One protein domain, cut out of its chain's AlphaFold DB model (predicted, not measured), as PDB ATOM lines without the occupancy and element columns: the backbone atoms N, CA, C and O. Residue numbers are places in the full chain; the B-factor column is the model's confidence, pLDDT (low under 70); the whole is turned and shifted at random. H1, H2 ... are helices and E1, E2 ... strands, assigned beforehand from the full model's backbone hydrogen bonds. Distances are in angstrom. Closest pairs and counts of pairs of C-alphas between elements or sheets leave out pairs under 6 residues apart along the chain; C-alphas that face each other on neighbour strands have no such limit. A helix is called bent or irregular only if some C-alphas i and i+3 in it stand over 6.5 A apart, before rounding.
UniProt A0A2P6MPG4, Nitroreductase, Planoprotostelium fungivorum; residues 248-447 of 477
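Overview. This is residues 248 to 447 of the 477 residues of the protein "Nitroreductase" of Planoprotostelium fungivorum (UniProt A0A2P6MPG4). A strongly twisted sheet of four strands has helices H1 and H7 over one face and H8 and H9 over the other. From one end of it the helices H2 and H6, side by side, reach away to a loose far end made of H3, the short H4 and H5, and their links. The printed part has 200 residues, with nine named helices and four named strands in the order H1 E1 H2 H3 H4 H5 H6 E2 H7 E3 H8 H9 E4. The sheet runs E1 E2 E4 E3, all antiparallel, and the class is mixed, helices and strands. The whole is compact, with a radius of gyration of the C-alphas of 17.6 A and spans of 54 by 37 by 34 A.

Along the chain. The strands are E1, residues 270 to 275; E2, 361 to 367, 20.1 A; E4, 428 to 436, 24.0 A, which bends by 50 degrees at residue 431 and ends at C-alpha 436 (-10.309, 39.289, -28.758); and E3, 395 to 398. The helices are H1, 254 to 265, beginning at C-alpha 254 (-4.161, 29.273, -25.746); H7, 372 to 391, 29.0 A; H8, 400 to 403; H9, 406 to 420, irregular, with C-alphas 415 and 418 9.1 A apart; H2, 278 to 297, 28.2 A; H6, 344 to 357, 19.8 A; H3, 299 to 308; H4, 323 to 326; and H5, 330 to 334.

Arrangement. N 273 and O 364 of E1 and E2 are 2.8 A apart, N 363 and O 433 of E2 and E4 2.9 A, and N 434 and O 397 of E4 and E3 2.9 A, each within hydrogen-bond range. E2, H7 and E3 form a split strand-helix-strand unit, two strands running the same way with E4 between them, its crossover right-handed. The sheet lies in three layers, helices on both its faces: H1 and H7 on one, H2 and H9 on the other. H7 lies over E2 and E4 at a height of 8.5 A; H1 touches it with residues 260 to 265 alone, closest at the C-alphas of Val 264 and Ser 381, 4.8 A. H8 lies over E4, and H9 runs across the strands, at 76 degrees to E2 on the local plane. H2, the hub, touches H6 at a shallow tilt of 21 degrees, opposite ways, closest at the C-alphas of Ala 289 and Ala 349, 4.1 A. H6 only grazes the sheet. H2 and H3 only just touch, only at the corner, with 3 pairs of C-alphas within 8 A; H4 and H5 do likewise. In H1, H2, H3, H5, H6 and H7 every O i to N i+4 pair is within hydrogen-bond range, in H9 8 of 11; H4 and H8 are too short for such a pair.

Size, cuts and confidence. The C-alphas farthest apart, of Met 335 and Asn 423, are 55.0 A apart. The printed part has no cut. The link H3 to H4, residues 309 to 322, is long. Mean pLDDT of the printed part is 89.4; residues 334 to 342 and 419 to 425 are among those under 70.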
ATOM      1  N   ALA A 248     -15.842  41.404 -26.809       94.44
ATOM      2  CA  ALA A 248     -16.551  40.498 -25.922       94.44
ATOM      3  C   ALA A 248     -15.638  40.066 -24.769       94.44
ATOM      4  O   ALA A 248     -14.433  39.872 -24.960       94.44
ATOM      5  N   ASP A 249     -16.225  39.863 -23.590       92.38
ATOM      6  CA  ASP A 249     -15.536  39.278 -22.438       92.38
ATOM      7  C   ASP A 249     -15.456  37.753 -22.597       92.38
ATOM      8  O   ASP A 249     -16.125  36.978 -21.918       92.38
ATOM      9  N   LYS A 250     -14.702  37.329 -23.614       94.75
ATOM     10  CA  LYS A 250     -14.481  35.929 -23.970       94.75
ATOM     11  C   LYS A 250     -12.975  35.675 -24.052       94.75
ATOM     12  O   LYS A 250     -12.291  36.396 -24.790       94.75
ATOM     13  N   PRO A 251     -12.442  34.669 -23.334       95.12
ATOM     14  CA  PRO A 251     -11.021  34.353 -23.389       95.12
ATOM     15  C   PRO A 251     -10.624  33.870 -24.788       95.12
ATOM     16  O   PRO A 251     -11.393  33.188 -25.468       95.12
ATOM     17  N   VAL A 252      -9.406  34.217 -25.205       97.56
ATOM     18  CA  VAL A 252      -8.805  33.695 -26.438       97.56
ATOM     19  C   VAL A 252      -8.148  32.345 -26.119       97.56
ATOM     20  O   VAL A 252      -7.354  32.301 -25.177       97.56
ATOM     21  N   PRO A 253      -8.459  31.260 -26.856       98.06
ATOM     22  CA  PRO A 253      -7.843  29.949 -26.640       98.06
ATOM     23  C   PRO A 253      -6.311  29.987 -26.720       98.06
ATOM     24  O   PRO A 253      -5.753  30.635 -27.607       98.06
ATOM     25  N   GLU A 254      -5.630  29.265 -25.824       97.44
ATOM     26  CA  GLU A 254      -4.161  29.273 -25.746       97.44
ATOM     27  C   GLU A 254      -3.494  28.709 -27.005       97.44
ATOM     28  O   GLU A 254      -2.458  29.218 -27.435       97.44
ATOM     29  N   ASP A 255      -4.122  27.719 -27.641       97.69
ATOM     30  CA  ASP A 255      -3.630  27.134 -28.889       97.69
ATOM     31  C   ASP A 255      -3.563  28.190 -29.999       97.69
ATOM     32  O   ASP A 255      -2.575  28.266 -30.726       97.69
ATOM     33  N   PHE A 256      -4.549  29.094 -30.075       97.38
ATOM     34  CA  PHE A 256      -4.538  30.184 -31.056       97.38
ATOM     35  C   PHE A 256      -3.411  31.176 -30.762       97.38
ATOM     36  O   PHE A 256      -2.711  31.606 -31.677       97.38
ATOM     37  N   LEU A 257      -3.203  31.525 -29.487       97.62
ATOM     38  CA  LEU A 257      -2.120  32.423 -29.071       97.62
ATOM     39  C   LEU A 257      -0.738  31.829 -29.369       97.62
ATOM     40  O   LEU A 257       0.166  32.558 -29.786       97.62
ATOM     41  N   THR A 258      -0.591  30.518 -29.179       97.25
ATOM     42  CA  THR A 258       0.627  29.764 -29.488       97.25
ATOM     43  C   THR A 258       0.882  29.749 -30.990       97.25
ATOM     44  O   THR A 258       1.940  30.201 -31.416       97.25
ATOM     45  N   SER A 259      -0.100  29.356 -31.808       95.56
ATOM     46  CA  SER A 259       0.038  29.341 -33.271       95.56
ATOM     47  C   SER A 259       0.340  30.725 -33.854       95.56
ATOM     48  O   SER A 259       1.207  30.855 -34.716       95.56
ATOM     49  N   ILE A 260      -0.322  31.784 -33.365       96.31
ATOM     50  CA  ILE A 260      -0.032  33.162 -33.797       96.31
ATOM     51  C   ILE A 260       1.409  33.546 -33.440       96.31
ATOM     52  O   ILE A 260       2.106  34.120 -34.274       96.31
ATOM     53  N   LYS A 261       1.860  33.238 -32.218       96.75
ATOM     54  CA  LYS A 261       3.226  33.538 -31.771       96.75
ATOM     55  C   LYS A 261       4.260  32.810 -32.628       96.75
ATOM     56  O   LYS A 261       5.166  33.466 -33.125       96.75
ATOM     57  N   THR A 262       4.090  31.508 -32.857       95.00
ATOM     58  CA  THR A 262       4.982  30.719 -33.717       95.00
ATOM     59  C   THR A 262       5.082  31.333 -35.108       95.00
ATOM     60  O   THR A 262       6.184  31.620 -35.559       95.00
ATOM     61  N   SER A 263       3.946  31.648 -35.735       93.12
ATOM     62  CA  SER A 263       3.929  32.263 -37.064       93.12
ATOM     63  C   SER A 263       4.630  33.631 -37.096       93.12
ATOM     64  O   SER A 263       5.359  33.949 -38.033       93.12
ATOM     65  N   VAL A 264       4.458  34.458 -36.062       93.62
ATOM     66  CA  VAL A 264       5.115  35.772 -35.956       93.62
ATOM     67  C   VAL A 264       6.633  35.658 -35.805       93.62
ATOM     68  O   VAL A 264       7.358  36.460 -36.395       93.62
ATOM     69  N   GLU A 265       7.095  34.674 -35.033       94.25
ATOM     70  CA  GLU A 265       8.505  34.468 -34.668       94.25
ATOM     71  C   GLU A 265       9.298  33.642 -35.694       94.25
ATOM     72  O   GLU A 265      10.504  33.463 -35.533       94.25
ATOM     73  N   GLU A 266       8.657  33.181 -36.772       91.81
ATOM     74  CA  GLU A 266       9.344  32.623 -37.947       91.81
ATOM     75  C   GLU A 266      10.241  33.654 -38.647       91.81
ATOM     76  O   GLU A 266      11.256  33.289 -39.241       91.81
ATOM     77  N   GLU A 267       9.877  34.939 -38.594       89.56
ATOM     78  CA  GLU A 267      10.700  36.000 -39.169       89.56
ATOM     79  C   GLU A 267      11.897  36.301 -38.242       89.56
ATOM     80  O   GLU A 267      11.712  36.566 -37.045       89.56
ATOM     81  N   PRO A 268      13.142  36.286 -38.756       86.88
ATOM     82  CA  PRO A 268      14.331  36.422 -37.926       86.88
ATOM     83  C   PRO A 268      14.343  37.708 -37.096       86.88
ATOM     84  O   PRO A 268      14.153  38.801 -37.615       86.88
ATOM     85  N   GLY A 269      14.637  37.586 -35.799       89.94
ATOM     86  CA  GLY A 269      14.830  38.743 -34.917       89.94
ATOM     87  C   GLY A 269      13.544  39.398 -34.402       89.94
ATOM     88  O   GLY A 269      13.649  40.323 -33.588       89.94
ATOM     89  N   VAL A 270      12.369  38.899 -34.800       94.62
ATOM     90  CA  VAL A 270      11.064  39.327 -34.284       94.62
ATOM     91  C   VAL A 270      10.638  38.459 -33.103       94.62
ATOM     92  O   VAL A 270      10.880  37.255 -33.067       94.62
ATOM     93  N   TRP A 271       9.993  39.083 -32.124       94.62
ATOM     94  CA  TRP A 271       9.387  38.413 -30.980       94.62
ATOM     95  C   TRP A 271       7.957  38.894 -30.752       94.62
ATOM     96  O   TRP A 271       7.599  40.022 -31.107       94.62
ATOM     97  N   LEU A 272       7.146  38.051 -30.111       95.44
ATOM     98  CA  LEU A 272       5.795  38.388 -29.671       95.44
ATOM     99  C   LEU A 272       5.598  38.072 -28.188       95.44
ATOM    100  O   LEU A 272       5.822  36.949 -27.734       95.44
ATOM    101  N   HIS A 273       5.098  39.050 -27.436       95.56
ATOM    102  CA  HIS A 273       4.733  38.892 -26.033       95.56
ATOM    103  C   HIS A 273       3.235  39.118 -25.802       95.56
ATOM    104  O   HIS A 273       2.686  40.148 -26.193       95.56
ATOM    105  N   TRP A 274       2.579  38.172 -25.124       96.19
ATOM    106  CA  TRP A 274       1.169  38.265 -24.738       96.19
ATOM    107  C   TRP A 274       1.017  38.853 -23.333       96.19
ATOM    108  O   TRP A 274       1.511  38.281 -22.365       96.19
ATOM    109  N   ILE A 275       0.245  39.932 -23.198       95.75
ATOM    110  CA  ILE A 275      -0.137  40.511 -21.906       95.75
ATOM    111  C   ILE A 275      -1.581  40.116 -21.595       95.75
ATOM    112  O   ILE A 275      -2.534  40.609 -22.207       95.75
ATOM    113  N   LYS A 276      -1.737  39.224 -20.614       94.75
ATOM    114  CA  LYS A 276      -3.037  38.691 -20.170       94.75
ATOM    115  C   LYS A 276      -3.462  39.260 -18.813       94.75
ATOM    116  O   LYS A 276      -4.646  39.498 -18.579       94.75
ATOM    117  N   GLY A 277      -2.491  39.514 -17.931       93.31
ATOM    118  CA  GLY A 277      -2.720  39.953 -16.556       93.31
ATOM    119  C   GLY A 277      -3.338  41.349 -16.466       93.31
ATOM    120  O   GLY A 277      -2.877  42.289 -17.112       93.31
ATOM    121  N   SER A 278      -4.361  41.500 -15.623       92.94
ATOM    122  CA  SER A 278      -5.087  42.763 -15.435       92.94
ATOM    123  C   SER A 278      -4.175  43.914 -14.996       92.94
ATOM    124  O   SER A 278      -4.278  45.001 -15.550       92.94
ATOM    125  N   SER A 279      -3.240  43.667 -14.071       94.94
ATOM    126  CA  SER A 279      -2.292  44.682 -13.583       94.94
ATOM    127  C   SER A 279      -1.392  45.231 -14.700       94.94
ATOM    128  O   SER A 279      -1.315  46.443 -14.896       94.94
ATOM    129  N   GLN A 280      -0.778  44.354 -15.506       93.75
ATOM    130  CA  GLN A 280       0.030  44.788 -16.650       93.75
ATOM    131  C   GLN A 280      -0.823  45.492 -17.712       93.75
ATOM    132  O   GLN A 280      -0.410  46.534 -18.212       93.75
ATOM    133  N   LYS A 281      -2.029  44.983 -18.021       95.81
ATOM    134  CA  LYS A 281      -2.950  45.649 -18.959       95.81
ATOM    135  C   LYS A 281      -3.317  47.060 -18.500       95.81
ATOM    136  O   LYS A 281      -3.353  47.952 -19.339       95.81
ATOM    137  N   THR A 282      -3.544  47.279 -17.203       97.31
ATOM    138  CA  THR A 282      -3.791  48.621 -16.648       97.31
ATOM    139  C   THR A 282      -2.580  49.530 -16.836       97.31
ATOM    140  O   THR A 282      -2.737  50.618 -17.371       97.31
ATOM    141  N   ARG A 283      -1.360  49.066 -16.534       97.12
ATOM    142  CA  ARG A 283      -0.145  49.874 -16.752       97.12
ATOM    143  C   ARG A 283       0.043  50.257 -18.224       97.12
ATOM    144  O   ARG A 283       0.383  51.395 -18.522       97.12
ATOM    145  N   VAL A 284      -0.211  49.338 -19.162       97.19
ATOM    146  CA  VAL A 284      -0.185  49.663 -20.603       97.19
ATOM    147  C   VAL A 284      -1.315  50.630 -20.969       97.19
ATOM    148  O   VAL A 284      -1.107  51.547 -21.765       97.19
ATOM    149  N   ALA A 285      -2.501  50.469 -20.376       97.25
ATOM    150  CA  ALA A 285      -3.620  51.381 -20.572       97.25
ATOM    151  C   ALA A 285      -3.268  52.808 -20.132       97.25
ATOM    152  O   ALA A 285      -3.551  53.741 -20.887       97.25
ATOM    153  N   ASP A 286      -2.589  52.973 -18.994       97.94
ATOM    154  CA  ASP A 286      -2.104  54.263 -18.497       97.94
ATOM    155  C   ASP A 286      -1.164  54.935 -19.506       97.94
ATOM    156  O   ASP A 286      -1.402  56.083 -19.887       97.94
ATOM    157  N   LEU A 287      -0.179  54.198 -20.044       97.94
ATOM    158  CA  LEU A 287       0.731  54.719 -21.076       97.94
ATOM    159  C   LEU A 287      -0.014  55.154 -22.343       97.94
ATOM    160  O   LEU A 287       0.261  56.211 -22.912       97.94
ATOM    161  N   THR A 288      -0.979  54.353 -22.805       95.50
ATOM    162  CA  THR A 288      -1.749  54.680 -24.018       95.50
ATOM    163  C   THR A 288      -2.656  55.896 -23.821       95.50
ATOM    164  O   THR A 288      -2.794  56.710 -24.736       95.50
ATOM    165  N   ALA A 289      -3.234  56.065 -22.626       95.50
ATOM    166  CA  ALA A 289      -4.007  57.251 -22.265       95.50
ATOM    167  C   ALA A 289      -3.131  58.495 -22.140       95.50
ATOM    168  O   ALA A 289      -3.511  59.559 -22.632       95.50
ATOM    169  N   GLU A 290      -1.974  58.375 -21.491       96.69
ATOM    170  CA  GLU A 290      -1.027  59.475 -21.354       96.69
ATOM    171  C   GLU A 290      -0.542  59.954 -22.723       96.69
ATOM    172  O   GLU A 290      -0.561  61.160 -22.979       96.69
ATOM    173  N   SER A 291      -0.187  59.026 -23.617       95.56
ATOM    174  CA  SER A 291       0.196  59.366 -24.989       95.56
ATOM    175  C   SER A 291      -0.912  60.134 -25.703       95.56
ATOM    176  O   SER A 291      -0.692  61.250 -26.167       95.56
ATOM    177  N   MET A 292      -2.134  59.592 -25.700       92.25
ATOM    178  CA  MET A 292      -3.272  60.222 -26.365       92.25
ATOM    179  C   MET A 292      -3.572  61.618 -25.803       92.25
ATOM    180  O   MET A 292      -3.877  62.526 -26.571       92.25
ATOM    181  N   ARG A 293      -3.447  61.820 -24.483       92.62
ATOM    182  CA  ARG A 293      -3.598  63.143 -23.861       92.62
ATOM    183  C   ARG A 293      -2.557  64.126 -24.403       92.62
ATOM    184  O   ARG A 293      -2.940  65.157 -24.949       92.62
ATOM    185  N   LYS A 294      -1.267  63.773 -24.316       94.00
ATOM    186  CA  LYS A 294      -0.149  64.617 -24.779       94.00
ATOM    187  C   LYS A 294      -0.265  64.951 -26.264       94.00
ATOM    188  O   LYS A 294      -0.099  66.101 -26.658       94.00
ATOM    189  N   GLN A 295      -0.576  63.954 -27.084       91.94
ATOM    190  CA  GLN A 295      -0.714  64.112 -28.527       91.94
ATOM    191  C   GLN A 295      -1.903  65.000 -28.894       91.94
ATOM    192  O   GLN A 295      -1.747  65.942 -29.660       91.94
ATOM    193  N   VAL A 296      -3.085  64.758 -28.318       88.75
ATOM    194  CA  VAL A 296      -4.265  65.585 -28.608       88.75
ATOM    195  C   VAL A 296      -4.077  67.020 -28.124       88.75
ATOM    196  O   VAL A 296      -4.612  67.925 -28.755       88.75
ATOM    197  N   GLU A 297      -3.313  67.265 -27.058       90.25
ATOM    198  CA  GLU A 297      -2.945  68.616 -26.606       90.25
ATOM    199  C   GLU A 297      -1.946  69.305 -27.552       90.25
ATOM    200  O   GLU A 297      -2.001  70.529 -27.715       90.25
ATOM    201  N   TYR A 298      -1.113  68.532 -28.249       91.25
ATOM    202  CA  TYR A 298      -0.107  69.019 -29.185       91.25
ATOM    203  C   TYR A 298      -0.712  69.417 -30.542       91.25
ATOM    204  O   TYR A 298      -1.245  68.601 -31.294       91.25
ATOM    205  N   GLN A 299      -0.626  70.707 -30.882       91.19
ATOM    206  CA  GLN A 299      -1.258  71.252 -32.088       91.19
ATOM    207  C   GLN A 299      -0.771  70.610 -33.402       91.19
ATOM    208  O   GLN A 299      -1.639  70.223 -34.185       91.19
ATOM    209  N   PRO A 300       0.541  70.422 -33.653       94.38
ATOM    210  CA  PRO A 300       1.004  69.782 -34.887       94.38
ATOM    211  C   PRO A 300       0.467  68.358 -35.074       94.38
ATOM    212  O   PRO A 300       0.126  67.977 -36.191       94.38
ATOM    213  N   TYR A 301       0.298  67.592 -33.987       92.50
ATOM    214  CA  TYR A 301      -0.319  66.261 -34.057       92.50
ATOM    215  C   TYR A 301      -1.774  66.355 -34.511       92.50
ATOM    216  O   TYR A 301      -2.205  65.612 -35.391       92.50
ATOM    217  N   ARG A 302      -2.539  67.296 -33.944       89.56
ATOM    218  CA  ARG A 302      -3.926  67.531 -34.362       89.56
ATOM    219  C   ARG A 302      -3.999  67.893 -35.843       89.56
ATOM    220  O   ARG A 302      -4.804  67.317 -36.566       89.56
ATOM    221  N   GLU A 303      -3.166  68.827 -36.294       90.75
ATOM    222  CA  GLU A 303      -3.116  69.255 -37.696       90.75
ATOM    223  C   GLU A 303      -2.794  68.091 -38.639       90.75
ATOM    224  O   GLU A 303      -3.473  67.928 -39.652       90.75
ATOM    225  N   GLU A 304      -1.817  67.251 -38.295       94.00
ATOM    226  CA  GLU A 304      -1.498  66.044 -39.060       94.00
ATOM    227  C   GLU A 304      -2.664  65.048 -39.075       94.00
ATOM    228  O   GLU A 304      -3.103  64.638 -40.149       94.00
ATOM    229  N   LEU A 305      -3.244  64.718 -37.917       90.75
ATOM    230  CA  LEU A 305      -4.407  63.830 -37.826       90.75
ATOM    231  C   LEU A 305      -5.574  64.335 -38.691       90.75
ATOM    232  O   LEU A 305      -6.207  63.557 -39.407       90.75
ATOM    233  N   PHE A 306      -5.856  65.639 -38.671       88.06
ATOM    234  CA  PHE A 306      -6.955  66.221 -39.443       88.06
ATOM    235  C   PHE A 306      -6.709  66.220 -40.948       88.06
ATOM    236  O   PHE A 306      -7.666  66.019 -41.698       88.06
ATOM    237  N   LYS A 307      -5.452  66.336 -41.395       90.56
ATOM    238  CA  LYS A 307      -5.091  66.123 -42.807       90.56
ATOM    239  C   LYS A 307      -5.425  64.715 -43.288       90.56
ATOM    240  O   LYS A 307      -5.607  64.534 -44.490       90.56
ATOM    241  N   TRP A 308      -5.549  63.734 -42.393       92.62
ATOM    242  CA  TRP A 308      -5.854  62.339 -42.726       92.62
ATOM    243  C   TRP A 308      -7.295  61.908 -42.443       92.62
ATOM    244  O   TRP A 308      -7.682  60.806 -42.834       92.62
ATOM    245  N   ILE A 309      -8.130  62.755 -41.837       90.19
ATOM    246  CA  ILE A 309      -9.547  62.435 -41.631       90.19
ATOM    247  C   ILE A 309     -10.357  62.763 -42.890       90.19
ATOM    248  O   ILE A 309     -10.217  63.823 -43.504       90.19
ATOM    249  N   ARG A 310     -11.241  61.839 -43.271       89.44
ATOM    250  CA  ARG A 310     -12.147  61.952 -44.417       89.44
ATOM    251  C   ARG A 310     -13.604  62.066 -43.966       89.44
ATOM    252  O   ARG A 310     -13.978  61.449 -42.966       89.44
ATOM    253  N   PRO A 311     -14.471  62.763 -44.723       82.88
ATOM    254  CA  PRO A 311     -15.884  62.882 -44.369       82.88
ATOM    255  C   PRO A 311     -16.609  61.529 -44.330       82.88
ATOM    256  O   PRO A 311     -17.506  61.326 -43.517       82.88
ATOM    257  N   ASN A 312     -16.244  60.592 -45.208       81.81
ATOM    258  CA  ASN A 312     -16.886  59.283 -45.316       81.81
ATOM    259  C   ASN A 312     -15.942  58.239 -45.951       81.81
ATOM    260  O   ASN A 312     -14.823  58.550 -46.351       81.81
ATOM    261  N   TYR A 313     -16.417  56.993 -46.045       77.12
ATOM    262  CA  TYR A 313     -15.704  55.850 -46.639       77.12
ATOM    263  C   TYR A 313     -15.544  55.934 -48.172       77.12
ATOM    264  O   TYR A 313     -14.870  55.105 -48.769       77.12
ATOM    265  N   ASN A 314     -16.166  56.914 -48.823       76.62
ATOM    266  CA  ASN A 314     -16.202  57.081 -50.274       76.62
ATOM    267  C   ASN A 314     -15.428  58.336 -50.725       76.62
ATOM    268  O   ASN A 314     -15.749  58.900 -51.768       76.62
ATOM    269  N   SER A 315     -14.449  58.793 -49.937       77.38
ATOM    270  CA  SER A 315     -13.579  59.920 -50.305       77.38
ATOM    271  C   SER A 315     -12.906  59.681 -51.656       77.38
ATOM    272  O   SER A 315     -12.430  58.577 -51.910       77.38
ATOM    273  N   SER A 316     -12.800  60.722 -52.486       78.19
ATOM    274  CA  SER A 316     -12.140  60.658 -53.800       78.19
ATOM    275  C   SER A 316     -10.679  60.208 -53.718       78.19
ATOM    276  O   SER A 316     -10.199  59.516 -54.606       78.19
ATOM    277  N   THR A 317      -9.990  60.547 -52.630       83.19
ATOM    278  CA  THR A 317      -8.593  60.166 -52.369       83.19
ATOM    279  C   THR A 317      -8.415  58.692 -51.988       83.19
ATOM    280  O   THR A 317      -7.297  58.182 -52.020       83.19
ATOM    281  N   MET A 318      -9.505  58.004 -51.613       91.19
ATOM    282  CA  MET A 318      -9.536  56.580 -51.253       91.19
ATOM    283  C   MET A 318      -8.474  56.155 -50.211       91.19
ATOM    284  O   MET A 318      -7.945  55.042 -50.206       91.19
ATOM    285  N   ASP A 319      -8.185  57.051 -49.275       92.94
ATOM    286  CA  ASP A 319      -7.207  56.906 -48.201       92.94
ATOM    287  C   ASP A 319      -7.745  57.459 -46.878       92.94
ATOM    288  O   ASP A 319      -8.913  57.843 -46.781       92.94
ATOM    289  N   GLY A 320      -6.891  57.512 -45.856       92.81
ATOM    290  CA  GLY A 320      -7.226  58.210 -44.624       92.81
ATOM    291  C   GLY A 320      -8.256  57.481 -43.763       92.81
ATOM    292  O   GLY A 320      -8.690  56.355 -44.040       92.81
ATOM    293  N   LEU A 321      -8.650  58.157 -42.690       90.31
ATOM    294  CA  LEU A 321      -9.575  57.668 -41.678       90.31
ATOM    295  C   LEU A 321     -10.960  58.288 -41.889       90.31
ATOM    296  O   LEU A 321     -11.115  59.500 -41.737       90.31
ATOM    297  N   PRO A 322     -12.007  57.502 -42.184       86.88
ATOM    298  CA  PRO A 322     -13.373  58.017 -42.185       86.88
ATOM    299  C   PRO A 322     -13.729  58.609 -40.812       86.88
ATOM    300  O   PRO A 322     -13.450  57.978 -39.794       86.88
ATOM    301  N   CYS A 323     -14.376  59.777 -40.756       80.81
ATOM    302  CA  CYS A 323     -14.661  60.487 -39.499       80.81
ATOM    303  C   CYS A 323     -15.366  59.610 -38.442       80.81
ATOM    304  O   CYS A 323     -14.982  59.619 -37.272       80.81
ATOM    305  N   GLY A 324     -16.300  58.750 -38.862       74.12
ATOM    306  CA  GLY A 324     -16.970  57.800 -37.968       74.12
ATOM    307  C   GLY A 324     -16.015  56.806 -37.293       74.12
ATOM    308  O   GLY A 324     -16.198  56.488 -36.124       74.12
ATOM    309  N   SER A 325     -14.945  56.385 -37.978       76.62
ATOM    310  CA  SER A 325     -13.943  55.446 -37.436       76.62
ATOM    311  C   SER A 325     -13.078  56.048 -36.323       76.62
ATOM    312  O   SER A 325     -12.549  55.321 -35.484       76.62
ATOM    313  N   VAL A 326     -12.971  57.380 -36.278       73.31
ATOM    314  CA  VAL A 326     -12.287  58.126 -35.209       73.31
ATOM    315  C   VAL A 326     -13.266  58.681 -34.168       73.31
ATOM    316  O   VAL A 326     -12.866  59.410 -33.266       73.31
ATOM    317  N   GLY A 327     -14.552  58.311 -34.245       68.81
ATOM    318  CA  GLY A 327     -15.587  58.762 -33.312       68.81
ATOM    319  C   GLY A 327     -16.016  60.219 -33.507       68.81
ATOM    320  O   GLY A 327     -16.585  60.812 -32.594       68.81
ATOM    321  N   ILE A 328     -15.748  60.801 -34.678       70.56
ATOM    322  CA  ILE A 328     -16.199  62.142 -35.049       70.56
ATOM    323  C   ILE A 328     -17.474  61.991 -35.882       70.56
ATOM    324  O   ILE A 328     -17.477  61.328 -36.918       70.56
ATOM    325  N   SER A 329     -18.573  62.609 -35.443       69.94
ATOM    326  CA  SER A 329     -19.807  62.631 -36.233       69.94
ATOM    327  C   SER A 329     -19.611  63.436 -37.522       69.94
ATOM    328  O   SER A 329     -18.897  64.442 -37.539       69.94
ATOM    329  N   SER A 330     -20.281  63.036 -38.606       71.62
ATOM    330  CA  SER A 330     -20.161  63.718 -39.903       71.62
ATOM    331  C   SER A 330     -20.546  65.199 -39.832       71.62
ATOM    332  O   SER A 330     -19.930  66.024 -40.500       71.62
ATOM    333  N   ILE A 331     -21.510  65.551 -38.973       68.38
ATOM    334  CA  ILE A 331     -21.916  66.942 -38.751       68.38
ATOM    335  C   ILE A 331     -20.813  67.751 -38.049       68.38
ATOM    336  O   ILE A 331     -20.501  68.858 -38.481       68.38
ATOM    337  N   ASN A 332     -20.144  67.187 -37.035       69.88
ATOM    338  CA  ASN A 332     -19.037  67.860 -36.347       69.88
ATOM    339  C   ASN A 332     -17.810  68.013 -37.246       69.88
ATOM    340  O   ASN A 332     -17.125  69.032 -37.150       69.88
ATOM    341  N   TYR A 333     -17.556  67.030 -38.116       74.44
ATOM    342  CA  TYR A 333     -16.540  67.126 -39.162       74.44
ATOM    343  C   TYR A 333     -16.825  68.308 -40.099       74.44
ATOM    344  O   TYR A 333     -15.972  69.179 -40.254       74.44
ATOM    345  N   TRP A 334     -18.039  68.380 -40.661       68.25
ATOM    346  CA  TRP A 334     -18.417  69.413 -41.632       68.25
ATOM    347  C   TRP A 334     -18.443  70.824 -41.033       68.25
ATOM    348  O   TRP A 334     -17.996  71.772 -41.667       68.25
ATOM    349  N   MET A 335     -18.885  70.967 -39.780       68.69
ATOM    350  CA  MET A 335     -18.896  72.259 -39.080       68.69
ATOM    351  C   MET A 335     -17.510  72.719 -38.590       68.69
ATOM    352  O   MET A 335     -17.400  73.788 -37.990       68.69
ATOM    353  N   GLY A 336     -16.453  71.909 -38.746       68.31
ATOM    354  CA  GLY A 336     -15.126  72.208 -38.187       68.31
ATOM    355  C   GLY A 336     -15.085  72.235 -36.650       68.31
ATOM    356  O   GLY A 336     -14.108  72.681 -36.051       68.31
ATOM    357  N   ASN A 337     -16.145  71.763 -35.987       65.19
ATOM    358  CA  ASN A 337     -16.329  71.868 -34.537       65.19
ATOM    359  C   ASN A 337     -15.625  70.755 -33.749       65.19
ATOM    360  O   ASN A 337     -15.593  70.792 -32.521       65.19
ATOM    361  N   TYR A 338     -15.013  69.791 -34.433       64.00
ATOM    362  CA  TYR A 338     -14.263  68.702 -33.808       64.00
ATOM    363  C   TYR A 338     -13.016  69.184 -33.034       64.00
ATOM    364  O   TYR A 338     -12.594  68.513 -32.099       64.00
ATOM    365  N   GLN A 339     -12.463  70.359 -33.365       60.72
ATOM    366  CA  GLN A 339     -11.304  70.947 -32.670       60.72
ATOM    367  C   GLN A 339     -11.674  71.718 -31.392       60.72
ATOM    368  O   GLN A 339     -10.793  72.101 -30.630       60.72
ATOM    369  N   ARG A 340     -12.968  71.987 -31.163       57.59
ATOM    370  CA  ARG A 340     -13.446  72.970 -30.172       57.59
ATOM    371  C   ARG A 340     -13.955  72.358 -28.866       57.59
ATOM    372  O   ARG A 340     -14.491  73.073 -28.024       57.59
ATOM    373  N   SER A 341     -13.829  71.044 -28.680       66.62
ATOM    374  CA  SER A 341     -14.232  70.421 -27.418       66.62
ATOM    375  C   SER A 341     -13.131  70.582 -26.375       66.62
ATOM    376  O   SER A 341     -12.091  69.931 -26.464       66.62
ATOM    377  N   ASN A 342     -13.401  71.383 -25.338       66.12
ATOM    378  CA  ASN A 342     -12.496  71.579 -24.196       66.12
ATOM    379  C   ASN A 342     -12.114  70.268 -23.477       66.12
ATOM    380  O   ASN A 342     -11.132  70.242 -22.745       66.12
ATOM    381  N   ASN A 343     -12.851  69.173 -23.702       81.81
ATOM    382  CA  ASN A 343     -12.609  67.868 -23.082       81.81
ATOM    383  C   ASN A 343     -12.079  66.807 -24.058       81.81
ATOM    384  O   ASN A 343     -12.041  65.630 -23.703       81.81
ATOM    385  N   TRP A 344     -11.677  67.170 -25.283       82.75
ATOM    386  CA  TRP A 344     -11.284  66.171 -26.280       82.75
ATOM    387  C   TRP A 344     -10.103  65.306 -25.824       82.75
ATOM    388  O   TRP A 344     -10.214  64.082 -25.868       82.75
ATOM    389  N   ALA A 345      -9.023  65.912 -25.322       84.50
ATOM    390  CA  ALA A 345      -7.849  65.175 -24.844       84.50
ATOM    391  C   ALA A 345      -8.209  64.189 -23.723       84.50
ATOM    392  O   ALA A 345      -7.830  63.018 -23.773       84.50
ATOM    393  N   LYS A 346      -9.017  64.636 -22.751       87.94
ATOM    394  CA  LYS A 346      -9.518  63.798 -21.656       87.94
ATOM    395  C   LYS A 346     -10.356  62.628 -22.179       87.94
ATOM    396  O   LYS A 346     -10.051  61.483 -21.869       87.94
ATOM    397  N   ASN A 347     -11.353  62.901 -23.020       87.94
ATOM    398  CA  ASN A 347     -12.249  61.876 -23.561       87.94
ATOM    399  C   ASN A 347     -11.499  60.867 -24.447       87.94
ATOM    400  O   ASN A 347     -11.774  59.669 -24.403       87.94
ATOM    401  N   ALA A 348     -10.541  61.336 -25.252       86.88
ATOM    402  CA  ALA A 348      -9.707  60.483 -26.091       86.88
ATOM    403  C   ALA A 348      -8.813  59.567 -25.239       86.88
ATOM    404  O   ALA A 348      -8.736  58.367 -25.513       86.88
ATOM    405  N   ALA A 349      -8.201  60.106 -24.180       90.75
ATOM    406  CA  ALA A 349      -7.409  59.335 -23.228       90.75
ATOM    407  C   ALA A 349      -8.258  58.296 -22.478       90.75
ATOM    408  O   ALA A 349      -7.900  57.121 -22.460       90.75
ATOM    409  N   GLU A 350      -9.412  58.680 -21.923       92.81
ATOM    410  CA  GLU A 350     -10.317  57.763 -21.211       92.81
ATOM    411  C   GLU A 350     -10.816  56.631 -22.114       92.81
ATOM    412  O   GLU A 350     -10.783  55.460 -21.724       92.81
ATOM    413  N   LYS A 351     -11.206  56.953 -23.357       90.69
ATOM    414  CA  LYS A 351     -11.600  55.951 -24.354       90.69
ATOM    415  C   LYS A 351     -10.461  54.971 -24.633       90.69
ATOM    416  O   LYS A 351     -10.698  53.764 -24.661       90.69
ATOM    417  N   LYS A 352      -9.233  55.469 -24.823       91.00
ATOM    418  CA  LYS A 352      -8.055  54.630 -25.087       91.00
ATOM    419  C   LYS A 352      -7.701  53.741 -23.904       91.00
ATOM    420  O   LYS A 352      -7.566  52.534 -24.081       91.00
ATOM    421  N   HIS A 353      -7.672  54.300 -22.699       95.25
ATOM    422  CA  HIS A 353      -7.458  53.532 -21.478       95.25
ATOM    423  C   HIS A 353      -8.488  52.401 -21.342       95.25
ATOM    424  O   HIS A 353      -8.127  51.245 -21.116       95.25
ATOM    425  N   LEU A 354      -9.778  52.703 -21.538       94.00
ATOM    426  CA  LEU A 354     -10.836  51.699 -21.456       94.00
ATOM    427  C   LEU A 354     -10.657  50.596 -22.509       94.00
ATOM    428  O   LEU A 354     -10.738  49.418 -22.163       94.00
ATOM    429  N   GLN A 355     -10.374  50.957 -23.764       93.00
ATOM    430  CA  GLN A 355     -10.124  50.008 -24.854       93.00
ATOM    431  C   GLN A 355      -8.962  49.055 -24.545       93.00
ATOM    432  O   GLN A 355      -9.083  47.852 -24.787       93.00
ATOM    433  N   THR A 356      -7.854  49.575 -24.012       93.81
ATOM    434  CA  THR A 356      -6.661  48.787 -23.673       93.81
ATOM    435  C   THR A 356      -6.916  47.875 -22.479       93.81
ATOM    436  O   THR A 356      -6.661  46.674 -22.549       93.81
ATOM    437  N   ARG A 357      -7.489  48.413 -21.396       95.00
ATOM    438  CA  ARG A 357      -7.741  47.664 -20.156       95.00
ATOM    439  C   ARG A 357      -8.742  46.522 -20.348       95.00
ATOM    440  O   ARG A 357      -8.593  45.470 -19.729       95.00
ATOM    441  N   THR A 358      -9.762  46.735 -21.182       93.56
ATOM    442  CA  THR A 358     -10.852  45.768 -21.418       93.56
ATOM    443  C   THR A 358     -10.583  44.792 -22.558       93.56
ATOM    444  O   THR A 358     -11.380  43.886 -22.773       93.56
ATOM    445  N   ALA A 359      -9.469  44.930 -23.286       94.94
ATOM    446  CA  ALA A 359      -9.077  43.922 -24.264       94.94
ATOM    447  C   ALA A 359      -8.856  42.568 -23.552       94.94
ATOM    448  O   ALA A 359      -8.179  42.553 -22.515       94.94
ATOM    449  N   PRO A 360      -9.373  41.437 -24.078       96.50
ATOM    450  CA  PRO A 360      -9.114  40.113 -23.521       96.50
ATOM    451  C   PRO A 360      -7.614  39.854 -23.373       96.50
ATOM    452  O   PRO A 360      -7.143  39.606 -22.259       96.50
ATOM    453  N   VAL A 361      -6.849  40.058 -24.450       97.38
ATOM    454  CA  VAL A 361      -5.383  40.029 -24.429       97.38
ATOM    455  C   VAL A 361      -4.794  41.193 -25.226       97.38
ATOM    456  O   VAL A 361      -5.384  41.667 -26.205       97.38
ATOM    457  N   LEU A 362      -3.613  41.651 -24.812       97.94
ATOM    458  CA  LEU A 362      -2.765  42.512 -25.635       97.94
ATOM    459  C   LEU A 362      -1.604  41.684 -26.188       97.94
ATOM    460  O   LEU A 362      -1.104  40.790 -25.507       97.94
ATOM    461  N   ALA A 363      -1.157  42.008 -27.394       97.50
ATOM    462  CA  ALA A 363       0.087  41.497 -27.955       97.50
ATOM    463  C   ALA A 363       1.058  42.657 -28.139       97.50
ATOM    464  O   ALA A 363       0.656  43.724 -28.604       97.50
ATOM    465  N   VAL A 364       2.328  42.445 -27.822       97.75
ATOM    466  CA  VAL A 364       3.403  43.355 -28.207       97.75
ATOM    467  C   VAL A 364       4.352  42.603 -29.117       97.75
ATOM    468  O   VAL A 364       4.912  41.585 -28.715       97.75
ATOM    469  N   LEU A 365       4.502  43.099 -30.342       97.31
ATOM    470  CA  LEU A 365       5.531  42.642 -31.264       97.31
ATOM    471  C   LEU A 365       6.730  43.564 -31.117       97.31
ATOM    472  O   LEU A 365       6.568  44.784 -31.001       97.31
ATOM    473  N   GLY A 366       7.924  43.000 -31.184       95.69
ATOM    474  CA  GLY A 366       9.135  43.794 -31.198       95.69
ATOM    475  C   GLY A 366      10.281  43.127 -31.928       95.69
ATOM    476  O   GLY A 366      10.173  42.000 -32.404       95.69
ATOM    477  N   THR A 367      11.375  43.866 -32.026       94.94
ATOM    478  CA  THR A 367      12.595  43.456 -32.723       94.94
ATOM    479  C   THR A 367      13.776  43.507 -31.768       94.94
ATOM    480  O   THR A 367      13.705  44.121 -30.703       94.94
ATOM    481  N   ARG A 368      14.881  42.848 -32.116       89.62
ATOM    482  CA  ARG A 368      16.133  42.945 -31.341       89.62
ATOM    483  C   ARG A 368      16.919  44.227 -31.625       89.62
ATOM    484  O   ARG A 368      17.696  44.651 -30.778       89.62
ATOM    485  N   VAL A 369      16.714  44.823 -32.797       90.38
ATOM    486  CA  VAL A 369      17.402  46.031 -33.273       90.38
ATOM    487  C   VAL A 369      16.357  47.033 -33.774       90.38
ATOM    488  O   VAL A 369      15.329  46.626 -34.321       90.38
ATOM    489  N   ASP A 370      16.595  48.330 -33.563       92.69
ATOM    490  CA  ASP A 370      15.826  49.421 -34.182       92.69
ATOM    491  C   ASP A 370      16.553  49.851 -35.457       92.69
ATOM    492  O   ASP A 370      17.490  50.645 -35.411       92.69
ATOM    493  N   SER A 371      16.177  49.271 -36.590       95.62
ATOM    494  CA  SER A 371      16.697  49.669 -37.897       95.62
ATOM    495  C   SER A 371      15.616  49.509 -38.954       95.62
ATOM    496  O   SER A 371      14.686  48.719 -38.775       95.62
ATOM    497  N   ASP A 372      15.781  50.204 -40.075       96.50
ATOM    498  CA  ASP A 372      14.866  50.163 -41.217       96.50
ATOM    499  C   ASP A 372      14.559  48.727 -41.648       96.50
ATOM    500  O   ASP A 372      13.399  48.349 -41.824       96.50
ATOM    501  N   ARG A 373      15.597  47.885 -41.721       96.44
ATOM    502  CA  ARG A 373      15.460  46.465 -42.057       96.44
ATOM    503  C   ARG A 373      14.547  45.732 -41.076       96.44
ATOM    504  O   ARG A 373      13.665  44.991 -41.504       96.44
ATOM    505  N   GLU A 374      14.728  45.948 -39.775       96.88
ATOM    506  CA  GLU A 374      13.913  45.274 -38.762       96.88
ATOM    507  C   GLU A 374      12.492  45.831 -38.667       96.88
ATOM    508  O   GLU A 374      11.558  45.094 -38.345       96.88
ATOM    509  N   TRP A 375      12.288  47.098 -39.019       98.12
ATOM    510  CA  TRP A 375      10.954  47.672 -39.172       98.12
ATOM    511  C   TRP A 375      10.193  47.033 -40.336       98.12
ATOM    512  O   TRP A 375       9.015  46.704 -40.195       98.12
ATOM    513  N   ILE A 376      10.864  46.756 -41.455       98.38
ATOM    514  CA  ILE A 376      10.262  46.018 -42.574       98.38
ATOM    515  C   ILE A 376       9.917  44.589 -42.141       98.38
ATOM    516  O   ILE A 376       8.801  44.122 -42.376       98.38
ATOM    517  N   ILE A 377      10.833  43.897 -41.459       98.12
ATOM    518  CA  ILE A 377      10.623  42.511 -41.014       98.12
ATOM    519  C   ILE A 377       9.471  42.408 -40.011       98.12
ATOM    520  O   ILE A 377       8.569  41.594 -40.208       98.12
ATOM    521  N   VAL A 378       9.414  43.272 -38.993       98.38
ATOM    522  CA  VAL A 378       8.278  43.265 -38.057       98.38
ATOM    523  C   VAL A 378       6.968  43.675 -38.735       98.38
ATOM    524  O   VAL A 378       5.905  43.258 -38.286       98.38
ATOM    525  N   GLY A 379       7.016  44.431 -39.838       98.56
ATOM    526  CA  GLY A 379       5.871  44.676 -40.716       98.56
ATOM    527  C   GLY A 379       5.311  43.403 -41.352       98.56
ATOM    528  O   GLY A 379       4.094  43.194 -41.358       98.56
ATOM    529  N   GLN A 380       6.190  42.515 -41.817       98.44
ATOM    530  CA  GLN A 380       5.801  41.198 -42.328       98.44
ATOM    531  C   GLN A 380       5.162  40.355 -41.214       98.44
ATOM    532  O   GLN A 380       4.038  39.872 -41.363       98.44
ATOM    533  N   SER A 381       5.802  40.265 -40.044       98.19
ATOM    534  CA  SER A 381       5.232  39.545 -38.898       98.19
ATOM    535  C   SER A 381       3.931  40.154 -38.377       98.19
ATOM    536  O   SER A 381       3.036  39.431 -37.943       98.19
ATOM    537  N   LEU A 382       3.790  41.480 -38.428       98.62
ATOM    538  CA  LEU A 382       2.556  42.164 -38.067       98.62
ATOM    539  C   LEU A 382       1.405  41.642 -38.920       98.62
ATOM    540  O   LEU A 382       0.378  41.246 -38.371       98.62
ATOM    541  N   VAL A 383       1.547  41.618 -40.247       98.19
ATOM    542  CA  VAL A 383       0.440  41.161 -41.089       98.19
ATOM    543  C   VAL A 383       0.174  39.665 -40.911       98.19
ATOM    544  O   VAL A 383      -0.995  39.294 -40.872       98.19
ATOM    545  N   LYS A 384       1.195  38.833 -40.649       97.38
ATOM    546  CA  LYS A 384       1.001  37.429 -40.230       97.38
ATOM    547  C   LYS A 384       0.123  37.334 -38.986       97.38
ATOM    548  O   LYS A 384      -0.867  36.611 -38.990       97.38
ATOM    549  N   ALA A 385       0.407  38.128 -37.949       98.06
ATOM    550  CA  ALA A 385      -0.416  38.165 -36.740       98.06
ATOM    551  C   ALA A 385      -1.873  38.548 -37.047       98.06
ATOM    552  O   ALA A 385      -2.804  37.925 -36.535       98.06
ATOM    553  N   LEU A 386      -2.082  39.565 -37.890       98.44
ATOM    554  CA  LEU A 386      -3.417  40.062 -38.231       98.44
ATOM    555  C   LEU A 386      -4.220  39.068 -39.088       98.44
ATOM    556  O   LEU A 386      -5.425  38.909 -38.866       98.44
ATOM    557  N   LEU A 387      -3.576  38.408 -40.053       98.06
ATOM    558  CA  LEU A 387      -4.199  37.391 -40.903       98.06
ATOM    559  C   LEU A 387      -4.520  36.133 -40.093       98.06
ATOM    560  O   LEU A 387      -5.653  35.666 -40.148       98.06
ATOM    561  N   SER A 388      -3.600  35.674 -39.242       97.00
ATOM    562  CA  SER A 388      -3.848  34.565 -38.314       97.00
ATOM    563  C   SER A 388      -5.002  34.862 -37.355       97.00
ATOM    564  O   SER A 388      -5.887  34.028 -37.183       97.00
ATOM    565  N   CYS A 389      -5.070  36.071 -36.780       97.44
ATOM    566  CA  CYS A 389      -6.230  36.477 -35.978       97.44
ATOM    567  C   CYS A 389      -7.533  36.355 -36.781       97.44
ATOM    568  O   CYS A 389      -8.505  35.783 -36.292       97.44
ATOM    569  N   THR A 390      -7.535  36.836 -38.025       96.44
ATOM    570  CA  THR A 390      -8.709  36.781 -38.909       96.44
ATOM    571  C   THR A 390      -9.121  35.335 -39.210       96.44
ATOM    572  O   THR A 390     -10.305  35.017 -39.127       96.44
ATOM    573  N   MET A 391      -8.165  34.434 -39.466       95.31
ATOM    574  CA  MET A 391      -8.416  32.999 -39.677       95.31
ATOM    575  C   MET A 391      -9.090  32.329 -38.473       95.31
ATOM    576  O   MET A 391      -9.954  31.474 -38.649       95.31
ATOM    577  N   TYR A 392      -8.717  32.727 -37.254       95.56
ATOM    578  CA  TYR A 392      -9.300  32.206 -36.012       95.56
ATOM    579  C   TYR A 392     -10.602  32.914 -35.592       95.56
ATOM    580  O   TYR A 392     -11.115  32.668 -34.497       95.56
ATOM    581  N   GLY A 393     -11.141  33.811 -36.429       95.19
ATOM    582  CA  GLY A 393     -12.334  34.603 -36.113       95.19
ATOM    583  C   GLY A 393     -12.108  35.640 -35.005       95.19
ATOM    584  O   GLY A 393     -13.064  36.094 -34.371       95.19
ATOM    585  N   LEU A 394     -10.851  36.005 -34.740       96.94
ATOM    586  CA  LEU A 394     -10.476  37.011 -33.756       96.94
ATOM    587  C   LEU A 394     -10.525  38.410 -34.371       96.94
ATOM    588  O   LEU A 394     -10.079  38.669 -35.487       96.94
ATOM    589  N   SER A 395     -11.032  39.347 -33.583       95.94
ATOM    590  CA  SER A 395     -10.965  40.779 -33.841       95.94
ATOM    591  C   SER A 395      -9.655  41.352 -33.321       95.94
ATOM    592  O   SER A 395      -9.215  41.038 -32.211       95.94
ATOM    593  N   VAL A 396      -9.037  42.214 -34.126       96.56
ATOM    594  CA  VAL A 396      -7.730  42.797 -33.827       96.56
ATOM    595  C   VAL A 396      -7.669  44.284 -34.177       96.56
ATOM    596  O   VAL A 396      -8.259  44.735 -35.160       96.56
ATOM    597  N   SER A 397      -6.940  45.064 -33.378       94.31
ATOM    598  CA  SER A 397      -6.641  46.474 -33.664       94.31
ATOM    599  C   SER A 397      -5.231  46.841 -33.233       94.31
ATOM    600  O   SER A 397      -4.843  46.517 -32.109       94.31
ATOM    601  N   GLN A 398      -4.515  47.588 -34.072       94.81
ATOM    602  CA  GLN A 398      -3.254  48.229 -33.695       94.81
ATOM    603  C   GLN A 398      -3.499  49.353 -32.678       94.81
ATOM    604  O   GLN A 398      -4.476  50.098 -32.779       94.81
ATOM    605  N   HIS A 399      -2.609  49.472 -31.697       91.25
ATOM    606  CA  HIS A 399      -2.759  50.354 -30.539       91.25
ATOM    607  C   HIS A 399      -1.439  51.058 -30.180       91.25
ATOM    608  O   HIS A 399      -0.976  51.038 -29.042       91.25
ATOM    609  N   ASN A 400      -0.808  51.662 -31.189       92.88
ATOM    610  CA  ASN A 400       0.584  52.120 -31.154       92.88
ATOM    611  C   ASN A 400       0.840  53.434 -30.404       92.88
ATOM    612  O   ASN A 400       1.985  53.865 -30.355       92.88
ATOM    613  N   GLN A 401      -0.166  54.058 -29.785       91.56
ATOM    614  CA  GLN A 401      -0.041  55.397 -29.191       91.56
ATOM    615  C   GLN A 401       1.145  55.500 -28.218       91.56
ATOM    616  O   GLN A 401       1.914  56.453 -28.262       91.56
ATOM    617  N   ALA A 402       1.342  54.501 -27.352       94.38
ATOM    618  CA  ALA A 402       2.459  54.496 -26.399       94.38
ATOM    619  C   ALA A 402       3.843  54.347 -27.067       94.38
ATOM    620  O   ALA A 402       4.852  54.666 -26.452       94.38
ATOM    621  N   LEU A 403       3.903  53.874 -28.315       95.88
ATOM    622  CA  LEU A 403       5.139  53.698 -29.084       95.88
ATOM    623  C   LEU A 403       5.523  54.937 -29.903       95.88
ATOM    624  O   LEU A 403       6.628  54.989 -30.436       95.88
ATOM    625  N   GLU A 404       4.607  55.897 -30.040       94.56
ATOM    626  CA  GLU A 404       4.795  57.144 -30.797       94.56
ATOM    627  C   GLU A 404       5.576  58.193 -29.991       94.56
ATOM    628  O   GLU A 404       6.150  59.113 -30.564       94.56
ATOM    629  N   LEU A 405       5.650  58.034 -28.665       95.44
ATOM    630  CA  LEU A 405       6.459  58.876 -27.784       95.44
ATOM    631  C   LEU A 405       7.635  58.060 -27.219       95.44
ATOM    632  O   LEU A 405       7.388  57.086 -26.499       95.44
ATOM    633  N   PRO A 406       8.903  58.449 -27.473       93.94
ATOM    634  CA  PRO A 406      10.075  57.670 -27.061       93.94
ATOM    635  C   PRO A 406      10.094  57.312 -25.571       93.94
ATOM    636  O   PRO A 406      10.383  56.175 -25.209       93.94
ATOM    637  N   GLN A 407       9.714  58.253 -24.702       95.88
ATOM    638  CA  GLN A 407       9.712  58.049 -23.252       95.88
ATOM    639  C   GLN A 407       8.694  56.981 -22.826       95.88
ATOM    640  O   GLN A 407       8.984  56.163 -21.955       95.88
ATOM    641  N   LEU A 408       7.517  56.955 -23.457       96.75
ATOM    642  CA  LEU A 408       6.479  55.966 -23.154       96.75
ATOM    643  C   LEU A 408       6.821  54.594 -23.749       96.75
ATOM    644  O   LEU A 408       6.508  53.568 -23.146       96.75
ATOM    645  N   ARG A 409       7.534  54.561 -24.882       95.25
ATOM    646  CA  ARG A 409       8.072  53.324 -25.465       95.25
ATOM    647  C   ARG A 409       9.082  52.656 -24.526       95.25
ATOM    648  O   ARG A 409       9.011  51.443 -24.341       95.25
ATOM    649  N   SER A 410       9.964  53.431 -23.887       92.94
ATOM    650  CA  SER A 410      10.887  52.925 -22.857       92.94
ATOM    651  C   SER A 410      10.148  52.417 -21.615       92.94
ATOM    652  O   SER A 410      10.428  51.319 -21.146       92.94
ATOM    653  N   GLN A 411       9.136  53.140 -21.128       94.88
ATOM    654  CA  GLN A 411       8.317  52.669 -20.001       94.88
ATOM    655  C   GLN A 411       7.550  51.380 -20.329       94.88
ATOM    656  O   GLN A 411       7.402  50.505 -19.475       94.88
ATOM    657  N   LEU A 412       7.087  51.210 -21.573       94.75
ATOM    658  CA  LEU A 412       6.496  49.946 -22.008       94.75
ATOM    659  C   LEU A 412       7.517  48.807 -21.946       94.75
ATOM    660  O   LEU A 412       7.181  47.724 -21.478       94.75
ATOM    661  N   GLN A 413       8.756  49.044 -22.377       91.31
ATOM    662  CA  GLN A 413       9.833  48.056 -22.282       91.31
ATOM    663  C   GLN A 413      10.061  47.610 -20.826       91.31
ATOM    664  O   GLN A 413      10.158  46.414 -20.558       91.31
ATOM    665  N   GLU A 414      10.030  48.541 -19.868       90.31
ATOM    666  CA  GLU A 414      10.110  48.233 -18.432       90.31
ATOM    667  C   GLU A 414       8.912  47.409 -17.925       90.31
ATOM    668  O   GLU A 414       9.088  46.498 -17.116       90.31
ATOM    669  N   ILE A 415       7.691  47.692 -18.402       91.44
ATOM    670  CA  ILE A 415       6.487  46.906 -18.060       91.44
ATOM    671  C   ILE A 415       6.615  45.459 -18.548       91.44
ATOM    672  O   ILE A 415       6.181  44.535 -17.853       91.44
ATOM    673  N   LEU A 416       7.177  45.270 -19.744       90.00
ATOM    674  CA  LEU A 416       7.406  43.952 -20.330       90.00
ATOM    675  C   LEU A 416       8.528  43.193 -19.600       90.00
ATOM    676  O   LEU A 416       8.510  41.963 -19.555       90.00
ATOM    677  N   GLY A 417       9.474  43.909 -18.987       83.88
ATOM    678  CA  GLY A 417      10.518  43.332 -18.146       83.88
ATOM    679  C   GLY A 417      11.372  42.306 -18.895       83.88
ATOM    680  O   GLY A 417      11.758  42.520 -20.047       83.88
ATOM    681  N   SER A 418      11.642  41.160 -18.261       72.62
ATOM    682  CA  SER A 418      12.477  40.090 -18.832       72.62
ATOM    683  C   SER A 418      11.940  39.509 -20.141       72.62
ATOM    684  O   SER A 418      12.717  38.931 -20.894       72.62
ATOM    685  N   ALA A 419      10.656  39.708 -20.466       68.44
ATOM    686  CA  ALA A 419      10.084  39.275 -21.738       68.44
ATOM    687  C   ALA A 419      10.707  39.965 -22.963       68.44
ATOM    688  O   ALA A 419      10.520  39.505 -24.086       68.44
ATOM    689  N   THR A 420      11.435  41.061 -22.750       66.19
ATOM    690  CA  THR A 420      12.177  41.765 -23.800       66.19
ATOM    691  C   THR A 420      13.637  41.331 -23.880       66.19
ATOM    692  O   THR A 420      14.332  41.765 -24.787       66.19
ATOM    693  N   VAL A 421      14.137  40.483 -22.977       67.44
ATOM    694  CA  VAL A 421      15.566  40.152 -22.905       67.44
ATOM    695  C   VAL A 421      15.869  38.880 -23.697       67.44
ATOM    696  O   VAL A 421      15.451  37.787 -23.325       67.44
ATOM    697  N   PHE A 422      16.665  39.012 -24.758       65.56
ATOM    698  CA  PHE A 422      17.142  37.912 -25.598       65.56
ATOM    699  C   PHE A 422      18.667  37.921 -25.621       65.56
ATOM    700  O   PHE A 422      19.257  38.873 -26.124       65.56
ATOM    701  N   ASN A 423      19.320  36.883 -25.091       58.78
ATOM    702  CA  ASN A 423      20.789  36.807 -25.021       58.78
ATOM    703  C   ASN A 423      21.428  38.093 -24.453       58.78
ATOM    704  O   ASN A 423      22.387  38.616 -25.011       58.78
ATOM    705  N   HIS A 424      20.863  38.622 -23.361       59.66
ATOM    706  CA  HIS A 424      21.268  39.881 -22.713       59.66
ATOM    707  C   HIS A 424      21.012  41.176 -23.511       59.66
ATOM    708  O   HIS A 424      21.389  42.251 -23.049       59.66
ATOM    709  N   VAL A 425      20.328  41.112 -24.657       59.81
ATOM    710  CA  VAL A 425      19.879  42.287 -25.421       59.81
ATOM    711  C   VAL A 425      18.410  42.557 -25.131       59.81
ATOM    712  O   VAL A 425      17.574  41.660 -25.243       59.81
ATOM    713  N   VAL A 426      18.087  43.799 -24.774       71.31
ATOM    714  CA  VAL A 426      16.705  44.230 -24.545       71.31
ATOM    715  C   VAL A 426      16.076  44.614 -25.887       71.31
ATOM    716  O   VAL A 426      16.407  45.642 -26.472       71.31
ATOM    717  N   GLY A 427      15.184  43.770 -26.391       83.25
ATOM    718  CA  GLY A 427      14.396  44.003 -27.592       83.25
ATOM    719  C   GLY A 427      13.453  45.195 -27.448       83.25
ATOM    720  O   GLY A 427      13.006  45.547 -26.354       83.25
ATOM    721  N   LEU A 428      13.141  45.825 -28.574       92.44
ATOM    722  CA  LEU A 428      12.403  47.076 -28.650       92.44
ATOM    723  C   LEU A 428      10.970  46.814 -29.120       92.44
ATOM    724  O   LEU A 428      10.780  46.200 -30.173       92.44
ATOM    725  N   PRO A 429       9.944  47.275 -28.382       95.88
ATOM    726  CA  PRO A 429       8.562  47.107 -28.805       95.88
ATOM    727  C   PRO A 429       8.285  47.954 -30.053       95.88
ATOM    728  O   PRO A 429       8.639  49.133 -30.105       95.88
ATOM    729  N   GLN A 430       7.658  47.349 -31.059       97.12
ATOM    730  CA  GLN A 430       7.398  47.956 -32.369       97.12
ATOM    731  C   GLN A 430       5.911  48.144 -32.659       97.12
ATOM    732  O   GLN A 430       5.531  49.148 -33.266       97.12
ATOM    733  N   VAL A 431       5.067  47.211 -32.208       98.12
ATOM    734  CA  VAL A 431       3.616  47.251 -32.426       98.12
ATOM    735  C   VAL A 431       2.887  46.734 -31.191       98.12
ATOM    736  O   VAL A 431       3.291  45.731 -30.608       98.12
ATOM    737  N   ILE A 432       1.786  47.389 -30.820       98.06
ATOM    738  CA  ILE A 432       0.844  46.888 -29.809       98.06
ATOM    739  C   ILE A 432      -0.447  46.494 -30.520       98.06
ATOM    740  O   ILE A 432      -0.973  47.263 -31.324       98.06
ATOM    741  N   LEU A 433      -0.988  45.322 -30.202       98.25
ATOM    742  CA  LEU A 433      -2.273  44.833 -30.693       98.25
ATOM    743  C   LEU A 433      -3.230  44.588 -29.526       98.25
ATOM    744  O   LEU A 433      -2.839  44.050 -28.494       98.25
ATOM    745  N   ARG A 434      -4.509  44.916 -29.717       97.44
ATOM    746  CA  ARG A 434      -5.619  44.372 -28.917       97.44
ATOM    747  C   ARG A 434      -6.195  43.182 -29.666       97.44
ATOM    748  O   ARG A 434      -6.550  43.358 -30.831       97.44
ATOM    749  N   VAL A 435      -6.347  42.032 -29.012       98.06
ATOM    750  CA  VAL A 435      -6.895  40.808 -29.622       98.06
ATOM    751  C   VAL A 435      -8.042  40.261 -28.768       98.06
ATOM    752  O   VAL A 435      -7.968  40.252 -27.537       98.06
ATOM    753  N   GLY A 436      -9.125  39.838 -29.417       97.38
ATOM    754  CA  GLY A 436     -10.309  39.289 -28.758       97.38
ATOM    755  C   GLY A 436     -11.391  38.896 -29.758       97.38
ATOM    756  O   GLY A 436     -11.100  38.674 -30.927       97.38
ATOM    757  N   TYR A 437     -12.641  38.843 -29.312       96.56
ATOM    758  CA  TYR A 437     -13.801  38.612 -30.177       96.56
ATOM    759  C   TYR A 437     -14.641  39.887 -30.292       96.56
ATOM    760  O   TYR A 437     -14.742  40.643 -29.323       96.56
ATOM    761  N   SER A 438     -15.254  40.117 -31.456       93.38
ATOM    762  CA  SER A 438     -16.308  41.134 -31.594       93.38
ATOM    763  C   SER A 438     -17.481  40.788 -30.675       93.38
ATOM    764  O   SER A 438     -17.689  39.616 -30.344       93.38
ATOM    765  N   ARG A 439     -18.236  41.796 -30.233       90.94
ATOM    766  CA  ARG A 439     -19.423  41.550 -29.404       90.94
ATOM    767  C   ARG A 439     -20.552  40.971 -30.246       90.94
ATOM    768  O   ARG A 439     -20.674  41.251 -31.436       90.94
ATOM    769  N   GLU A 440     -21.391  40.165 -29.611       83.75
ATOM    770  CA  GLU A 440     -22.578  39.625 -30.266       83.75
ATOM    771  C   GLU A 440     -23.503  40.763 -30.725       83.75
ATOM    772  O   GLU A 440     -23.701  41.748 -30.012       83.75
ATOM    773  N   GLY A 441     -24.030  40.649 -31.946       78.88
ATOM    774  CA  GLY A 441     -24.876  41.675 -32.557       78.88
ATOM    775  C   GLY A 441     -24.131  42.899 -33.108       78.88
ATOM    776  O   GLY A 441     -24.780  43.803 -33.640       78.88
ATOM    777  N   GLU A 442     -22.794  42.953 -33.031       79.69
ATOM    778  CA  GLU A 442     -22.031  43.987 -33.738       79.69
ATOM    779  C   GLU A 442     -22.181  43.831 -35.253       79.69
ATOM    780  O   GLU A 442     -22.122  42.736 -35.814       79.69
ATOM    781  N   LYS A 443     -22.391  44.962 -35.934       79.56
ATOM    782  CA  LYS A 443     -22.467  44.992 -37.395       79.56
ATOM    783  C   LYS A 443     -21.106  44.658 -37.988       79.56
ATOM    784  O   LYS A 443     -20.078  45.103 -37.478       79.56
ATOM    785  N   GLU A 444     -21.124  43.970 -39.124       82.31
ATOM    786  CA  GLU A 444     -19.911  43.714 -39.892       82.31
ATOM    787  C   GLU A 444     -19.181  45.026 -40.218       82.31
ATOM    788  O   GLU A 444     -19.774  46.025 -40.654       82.31
ATOM    789  N   LEU A 445     -17.869  45.029 -39.982       86.31
ATOM    790  CA  LEU A 445     -17.037  46.199 -40.205       86.31
ATOM    791  C   LEU A 445     -16.863  46.458 -41.697       86.31
ATOM    792  O   LEU A 445     -16.338  45.633 -42.450       86.31
ATOM    793  N   ARG A 446     -17.223  47.673 -42.113       88.25
ATOM    794  CA  ARG A 446     -16.984  48.123 -43.484       88.25
ATOM    795  C   ARG A 446     -15.481  48.133 -43.794       88.25
ATOM    796  O   ARG A 446     -14.698  48.592 -42.955       88.25
ATOM    797  N   PRO A 447     -15.070  47.711 -45.002       91.00
ATOM    798  CA  PRO A 447     -13.692  47.864 -45.445       91.00
ATOM    799  C   PRO A 447     -13.261  49.336 -45.421       91.00
ATOM    800  O   PRO A 447     -14.013  50.227 -45.825       91.00
TER     801      PRO A 447